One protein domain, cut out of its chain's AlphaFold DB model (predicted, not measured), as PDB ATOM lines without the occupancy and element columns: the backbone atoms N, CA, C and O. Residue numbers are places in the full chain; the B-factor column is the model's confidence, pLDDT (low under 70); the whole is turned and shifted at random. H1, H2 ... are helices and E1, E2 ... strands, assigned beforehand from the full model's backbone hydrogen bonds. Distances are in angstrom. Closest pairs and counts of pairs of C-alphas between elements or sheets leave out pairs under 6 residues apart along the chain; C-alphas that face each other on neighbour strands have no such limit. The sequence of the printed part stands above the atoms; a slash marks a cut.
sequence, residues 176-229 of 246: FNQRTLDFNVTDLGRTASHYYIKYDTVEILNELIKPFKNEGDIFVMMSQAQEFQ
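AT A GLANCE: This is residues 176 to 229 of the 246 residues of the protein "SEC63 domain-containing protein" of Glossina fuscipes fuscipes (UniProt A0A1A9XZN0). Three short helices are strung in a loose zigzag, with the longest, H2, between H1 and H3, and a looped arm sticks out past H1 with its residues 177 to 183 standing free. H1 and H2 run opposite ways at a steep tilt, and H3 folds back from H2 across a loop. The printed part has 54 residues, with one named strand and then three named helices, in the order E1, H1, H2, H3; the class is mostly helix. The whole is loose, with a radius of gyration of the C-alphas of 13.7 A, and elongated, spanning 43 by 25 by 17 A.

IN THESE COORDINATES: H2, residues 199 to 208, is 14.4 A long and begins at C-alpha 199 (14.525, -28.854, 39.715). H1, residues 187 to 194, is 10.4 A long. H3, residues 215 to 223, is 12.7 A long and ends at C-alpha 223 (12.988, -39.740, 28.634). E1, residues 183 to 185, is 6.7 A long and begins at C-alpha 183 (14.963, -13.732, 44.915).

HOW THE PARTS SIT: H2 and H1 are close but not clearly touching, the closest C-alphas being those of Ala 192 and Val 202, 7.5 A apart. Their lines stand at a steep tilt of 45 degrees, opposite ways. H2 and H3 are also close but not clearly touching, with the C-alphas of Leu 208 and Met 221 closest at 6.8 A. They run opposite ways at a shallow tilt of 30 degrees. H1 and H3 are apart. E1 pairs with no named strand; it and H1 meet only through their link, and it is apart from H2 and H3. In H1, H2 and H3 every O i to N i+4 pair is within hydrogen-bond range.

THE WHOLE: The two C-alphas farthest apart, those of Thr 180 and Gly 216, are 43.6 A apart. The printed part has no cut and no long link. The mean pLDDT of the printed part is 83.2; residues 212 and 229 are under 70.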
ATOM      1  N   PHE A 176      18.550 -15.130  42.111       93.31
ATOM      2  CA  PHE A 176      18.922 -14.983  43.517       93.31
ATOM      3  C   PHE A 176      20.066 -13.981  43.714       93.31
ATOM      4  O   PHE A 176      21.162 -14.136  43.183       93.31
ATOM      5  N   ASN A 177      19.830 -12.948  44.525       91.62
ATOM      6  CA  ASN A 177      20.846 -11.968  44.888       91.62
ATOM      7  C   ASN A 177      21.496 -12.347  46.224       91.62
ATOM      8  O   ASN A 177      20.935 -12.112  47.289       91.62
ATOM      9  N   GLN A 178      22.721 -12.872  46.186       86.12
ATOM     10  CA  GLN A 178      23.431 -13.328  47.390       86.12
ATOM     11  C   GLN A 178      23.761 -12.206  48.389       86.12
ATOM     12  O   GLN A 178      23.941 -12.474  49.576       86.12
ATOM     13  N   ARG A 179      23.839 -10.947  47.933       85.38
ATOM     14  CA  ARG A 179      24.193  -9.802  48.784       85.38
ATOM     15  C   ARG A 179      23.002  -9.307  49.601       85.38
ATOM     16  O   ARG A 179      23.178  -8.951  50.762       85.38
ATOM     17  N   THR A 180      21.815  -9.261  48.998       88.69
ATOM     18  CA  THR A 180      20.585  -8.801  49.669       88.69
ATOM     19  C   THR A 180      19.720  -9.951  50.187       88.69
ATOM     20  O   THR A 180      18.901  -9.736  51.071       88.69
ATOM     21  N   LEU A 181      19.977 -11.178  49.718       85.31
ATOM     22  CA  LEU A 181      19.197 -12.400  49.954       85.31
ATOM     23  C   LEU A 181      17.777 -12.373  49.382       85.31
ATOM     24  O   LEU A 181      16.938 -13.184  49.775       85.31
ATOM     25  N   ASP A 182      17.539 -11.496  48.411       88.00
ATOM     26  CA  ASP A 182      16.289 -11.447  47.665       88.00
ATOM     27  C   ASP A 182      16.313 -12.429  46.494       88.00
ATOM     28  O   ASP A 182      17.360 -12.688  45.894       88.00
ATOM     29  N   PHE A 183      15.142 -12.938  46.123       89.94
ATOM     30  CA  PHE A 183      14.963 -13.732  44.915       89.94
ATOM     31  C   PHE A 183      13.761 -13.251  44.109       89.94
ATOM     32  O   PHE A 183      12.726 -12.893  44.665       89.94
ATOM     33  N   ASN A 184      13.888 -13.302  42.785       92.25
ATOM     34  CA  ASN A 184      12.799 -13.032  41.851       92.25
ATOM     35  C   ASN A 184      12.477 -14.288  41.042       92.25
ATOM     36  O   ASN A 184      13.376 -14.992  40.584       92.25
ATOM     37  N   VAL A 185      11.190 -14.574  40.857       90.56
ATOM     38  CA  VAL A 185      10.739 -15.758  40.114       90.56
ATOM     39  C   VAL A 185      10.853 -15.508  38.608       90.56
ATOM     40  O   VAL A 185      10.381 -14.479  38.121       90.56
ATOM     41  N   THR A 186      11.428 -16.460  37.871       93.38
ATOM     42  CA  THR A 186      11.483 -16.439  36.396       93.38
ATOM     43  C   THR A 186      10.266 -17.130  35.775       93.38
ATOM     44  O   THR A 186       9.578 -17.905  36.441       93.38
ATOM     45  N   ASP A 187      10.012 -16.914  34.484       90.31
ATOM     46  CA  ASP A 187       8.920 -17.597  33.776       90.31
ATOM     47  C   ASP A 187       9.140 -19.116  33.684       90.31
ATOM     48  O   ASP A 187       8.184 -19.889  33.799       90.31
ATOM     49  N   LEU A 188      10.403 -19.557  33.588       89.38
ATOM     50  CA  LEU A 188      10.777 -20.972  33.644       89.38
ATOM     51  C   LEU A 188      10.415 -21.578  35.004       89.38
ATOM     52  O   LEU A 188       9.766 -22.620  35.065       89.38
ATOM     53  N   GLY A 189      10.756 -20.887  36.097       90.19
ATOM     54  CA  GLY A 189      10.393 -21.304  37.451       90.19
ATOM     55  C   GLY A 189       8.882 -21.353  37.683       90.19
ATOM     56  O   GLY A 189       8.390 -22.301  38.296       90.19
ATOM     57  N   ARG A 190       8.121 -20.382  37.153       90.19
ATOM     58  CA  ARG A 190       6.644 -20.404  37.214       90.19
ATOM     59  C   ARG A 190       6.074 -21.598  36.466       90.19
ATOM     60  O   ARG A 190       5.198 -22.276  36.991       90.19
ATOM     61  N   THR A 191       6.589 -21.859  35.270       88.06
ATOM     62  CA  THR A 191       6.152 -22.976  34.427       88.06
ATOM     63  C   THR A 191       6.440 -24.307  35.117       88.06
ATOM     64  O   THR A 191       5.529 -25.106  35.314       88.06
ATOM     65  N   ALA A 192       7.672 -24.512  35.584       87.56
ATOM     66  CA  ALA A 192       8.057 -25.713  36.316       87.56
ATOM     67  C   ALA A 192       7.200 -25.929  37.573       87.56
ATOM     68  O   ALA A 192       6.718 -27.035  37.803       87.56
ATOM     69  N   SER A 193       6.924 -24.869  38.343       85.06
ATOM     70  CA  SER A 193       6.032 -24.950  39.505       85.06
ATOM     71  C   SER A 193       4.589 -25.287  39.124       85.06
ATOM     72  O   SER A 193       3.941 -26.035  39.850       85.06
ATOM     73  N   HIS A 194       4.070 -24.733  38.026       83.56
ATOM     74  CA  HIS A 194       2.699 -24.972  37.570       83.56
ATOM     75  C   HIS A 194       2.489 -26.429  37.133       83.56
ATOM     76  O   HIS A 194       1.424 -26.999  37.353       83.56
ATOM     77  N   TYR A 195       3.524 -27.039  36.550       82.56
ATOM     78  CA  TYR A 195       3.498 -28.417  36.060       82.56
ATOM     79  C   TYR A 195       4.180 -29.428  36.993       82.56
ATOM     80  O   TYR A 195       4.357 -30.576  36.600       82.56
ATOM     81  N   TYR A 196       4.531 -29.034  38.224       80.62
ATOM     82  CA  TYR A 196       5.177 -29.902  39.222       80.62
ATOM     83  C   TYR A 196       6.475 -30.579  38.735       80.62
ATOM     84  O   TYR A 196       6.774 -31.710  39.113       80.62
ATOM     85  N   ILE A 197       7.264 -29.880  37.917       83.94
ATOM     86  CA  ILE A 197       8.531 -30.386  37.374       83.94
ATOM     87  C   ILE A 197       9.640 -30.223  38.426       83.94
ATOM     88  O   ILE A 197       9.807 -29.135  38.993       83.94
ATOM     89  N   LYS A 198      10.404 -31.291  38.692       83.88
ATOM     90  CA  LYS A 198      11.530 -31.284  39.646       83.88
ATOM     91  C   LYS A 198      12.672 -30.381  39.148       83.88
ATOM     92  O   LYS A 198      12.903 -30.260  37.946       83.88
ATOM     93  N   TYR A 199      13.421 -29.766  40.073       84.69
ATOM     94  CA  TYR A 199      14.525 -28.854  39.715       84.69
ATOM     95  C   TYR A 199      15.624 -29.563  38.909       84.69
ATOM     96  O   TYR A 199      16.135 -28.984  37.954       84.69
ATOM     97  N   ASP A 200      15.933 -30.819  39.250       86.25
ATOM     98  CA  ASP A 200      16.933 -31.622  38.545       86.25
ATOM     99  C   ASP A 200      16.540 -31.833  37.074       86.25
ATOM    100  O   ASP A 200      17.362 -31.722  36.169       86.25
ATOM    101  N   THR A 201      15.249 -32.063  36.815       87.50
ATOM    102  CA  THR A 201      14.715 -32.189  35.455       87.50
ATOM    103  C   THR A 201      14.881 -30.888  34.679       87.50
ATOM    104  O   THR A 201      15.300 -30.916  33.526       87.50
ATOM    105  N   VAL A 202      14.607 -29.734  35.294       87.81
ATOM    106  CA  VAL A 202      14.805 -28.426  34.642       87.81
ATOM    107  C   VAL A 202      16.285 -28.168  34.335       87.81
ATOM    108  O   VAL A 202      16.598 -27.637  33.271       87.81
ATOM    109  N   GLU A 203      17.195 -28.572  35.223       87.56
ATOM    110  CA  GLU A 203      18.642 -28.477  35.002       87.56
ATOM    111  C   GLU A 203      19.078 -29.310  33.785       87.56
ATOM    112  O   GLU A 203      19.698 -28.766  32.870       87.56
ATOM    113  N   ILE A 204      18.652 -30.576  33.710       86.19
ATOM    114  CA  ILE A 204      18.913 -31.469  32.567       86.19
ATOM    115  C   ILE A 204      18.342 -30.877  31.270       86.19
ATOM    116  O   ILE A 204      19.011 -30.844  30.235       86.19
ATOM    117  N   LEU A 205      17.106 -30.373  31.307       84.50
ATOM    118  CA  LEU A 205      16.463 -29.785  30.133       84.50
ATOM    119  C   LEU A 205      17.208 -28.542  29.635       84.50
ATOM    120  O   LEU A 205      17.403 -28.409  28.429       84.50
ATOM    121  N   ASN A 206      17.673 -27.664  30.526       84.69
ATOM    122  CA  ASN A 206      18.428 -26.470  30.137       84.69
ATOM    123  C   ASN A 206      19.733 -26.804  29.399       84.69
ATOM    124  O   ASN A 206      20.106 -26.082  28.476       84.69
ATOM    125  N   GLU A 207      20.411 -27.895  29.762       83.00
ATOM    126  CA  GLU A 207      21.628 -28.347  29.072       83.00
ATOM    127  C   GLU A 207      21.327 -28.984  27.706       83.00
ATOM    128  O   GLU A 207      22.116 -28.881  26.762       83.00
ATOM    129  N   LEU A 208      20.172 -29.643  27.584       79.81
ATOM    130  CA  LEU A 208      19.792 -30.383  26.384       79.81
ATOM    131  C   LEU A 208      19.042 -29.535  25.359       79.81
ATOM    132  O   LEU A 208      19.034 -29.914  24.184       79.81
ATOM    133  N   ILE A 209      18.385 -28.442  25.754       78.50
ATOM    134  CA  ILE A 209      17.624 -27.572  24.850       78.50
ATOM    135  C   ILE A 209      18.584 -26.903  23.856       78.50
ATOM    136  O   ILE A 209      19.475 -26.137  24.209       78.50
ATOM    137  N   LYS A 210      18.375 -27.196  22.570       75.69
ATOM    138  CA  LYS A 210      19.082 -26.598  21.432       75.69
ATOM    139  C   LYS A 210      18.047 -26.020  20.461       75.69
ATOM    140  O   LYS A 210      16.949 -26.571  20.382       75.69
ATOM    141  N   PRO A 211      18.371 -24.948  19.717       71.12
ATOM    142  CA  PRO A 211      17.403 -24.211  18.895       71.12
ATOM    143  C   PRO A 211      16.784 -25.011  17.738       71.12
ATOM    144  O   PRO A 211      15.728 -24.630  17.246       71.12
ATOM    145  N   PHE A 212      17.393 -26.127  17.327       62.75
ATOM    146  CA  PHE A 212      16.854 -27.021  16.302       62.75
ATOM    147  C   PHE A 212      16.898 -28.460  16.816       62.75
ATOM    148  O   PHE A 212      17.979 -29.028  16.969       62.75
ATOM    149  N   LYS A 213      15.727 -29.033  17.108       70.44
ATOM    150  CA  LYS A 213      15.563 -30.439  17.490       70.44
ATOM    151  C   LYS A 213      14.531 -31.103  16.596       70.44
ATOM    152  O   LYS A 213      13.475 -30.522  16.351       70.44
ATOM    153  N   ASN A 214      14.825 -32.323  16.158       80.50
ATOM    154  CA  ASN A 214      13.824 -33.176  15.532       80.50
ATOM    155  C   ASN A 214      12.926 -33.791  16.616       80.50
ATOM    156  O   ASN A 214      13.308 -33.875  17.782       80.50
ATOM    157  N   GLU A 215      11.738 -34.259  16.235       76.50
ATOM    158  CA  GLU A 215      10.768 -34.859  17.163       76.50
ATOM    159  C   GLU A 215      11.375 -36.011  17.988       76.50
ATOM    160  O   GLU A 215      11.176 -36.087  19.199       76.50
ATOM    161  N   GLY A 216      12.228 -36.841  17.373       79.38
ATOM    162  CA  GLY A 216      12.966 -37.901  18.070       79.38
ATOM    163  C   GLY A 216      13.898 -37.389  19.179       79.38
ATOM    164  O   GLY A 216      13.962 -37.990  20.251       79.38
ATOM    165  N   ASP A 217      14.556 -36.244  18.983       78.44
ATOM    166  CA  ASP A 217      15.445 -35.643  19.990       78.44
ATOM    167  C   ASP A 217      14.660 -35.066  21.176       78.44
ATOM    168  O   ASP A 217      15.187 -34.966  22.289       78.44
ATOM    169  N   ILE A 218      13.403 -34.674  20.947       79.31
ATOM    170  CA  ILE A 218      12.482 -34.222  21.995       79.31
ATOM    171  C   ILE A 218      12.065 -35.416  22.859       79.31
ATOM    172  O   ILE A 218      12.138 -35.323  24.084       79.31
ATOM    173  N   PHE A 219      11.717 -36.554  22.251       79.56
ATOM    174  CA  PHE A 219      11.389 -37.782  22.984       79.56
ATOM    175  C   PHE A 219      12.558 -38.288  23.832       79.56
ATOM    176  O   PHE A 219      12.373 -38.610  25.008       79.56
ATOM    177  N   VAL A 220      13.773 -38.305  23.272       80.38
ATOM    178  CA  VAL A 220      14.980 -38.686  24.022       80.38
ATOM    179  C   VAL A 220      15.209 -37.729  25.191       80.38
ATOM    180  O   VAL A 220      15.452 -38.176  26.309       80.38
ATOM    181  N   MET A 221      15.059 -36.422  24.974       79.31
ATOM    182  CA  MET A 221      15.194 -35.422  26.034       79.31
ATOM    183  C   MET A 221      14.160 -35.612  27.155       79.31
ATOM    184  O   MET A 221      14.522 -35.561  28.325       79.31
ATOM    185  N   MET A 222      12.894 -35.875  26.819       80.88
ATOM    186  CA  MET A 222      11.856 -36.149  27.818       80.88
ATOM    187  C   MET A 222      12.157 -37.421  28.611       80.88
ATOM    188  O   MET A 222      11.991 -37.427  29.824       80.88
ATOM    189  N   SER A 223      12.662 -38.474  27.960       82.44
ATOM    190  CA  SER A 223      12.988 -39.740  28.634       82.44
ATOM    191  C   SER A 223      14.080 -39.623  29.708       82.44
ATOM    192  O   SER A 223      14.174 -40.487  30.574       82.44
ATOM    193  N   GLN A 224      14.880 -38.550  29.681       80.75
ATOM    194  CA  GLN A 224      15.935 -38.278  30.662       80.75
ATOM    195  C   GLN A 224      15.439 -37.506  31.897       80.75
ATOM    196  O   GLN A 224      16.225 -37.256  32.811       80.75
ATOM    197  N   ALA A 225      14.157 -37.132  31.949       83.88
ATOM    198  CA  ALA A 225      13.581 -36.435  33.094       83.88
ATOM    199  C   ALA A 225      13.619 -37.298  34.368       83.88
ATOM    200  O   ALA A 225      13.387 -38.511  34.341       83.88
ATOM    201  N   GLN A 226      13.888 -36.667  35.512       80.56
ATOM    202  CA  GLN A 226      14.092 -37.370  36.778       80.56
ATOM    203  C   GLN A 226      12.809 -38.015  37.319       80.56
ATOM    204  O   GLN A 226      12.862 -38.977  38.085       80.56
ATOM    205  N   GLU A 227      11.641 -37.536  36.897       79.56
ATOM    206  CA  GLU A 227      10.342 -38.141  37.184       79.56
ATOM    207  C   GLU A 227      10.264 -39.602  36.704       79.56
ATOM    208  O   GLU A 227       9.547 -40.404  37.300       79.56
ATOM    209  N   PHE A 228      11.048 -39.979  35.689       74.75
ATOM    210  CA  PHE A 228      11.093 -41.341  35.161       74.75
ATOM    211  C   PHE A 228      12.086 -42.263  35.887       74.75
ATOM    212  O   PHE A 228      12.032 -43.472  35.684       74.75
ATOM    213  N   GLN A 229      12.943 -41.753  36.783       67.06
ATOM    214  CA  GLN A 229      13.853 -42.606  37.569       67.06
ATOM    215  C   GLN A 229      13.113 -43.484  38.591       67.06
ATOM    216  O   GLN A 229      13.591 -44.556  38.960       67.06
TER     217      GLN A 229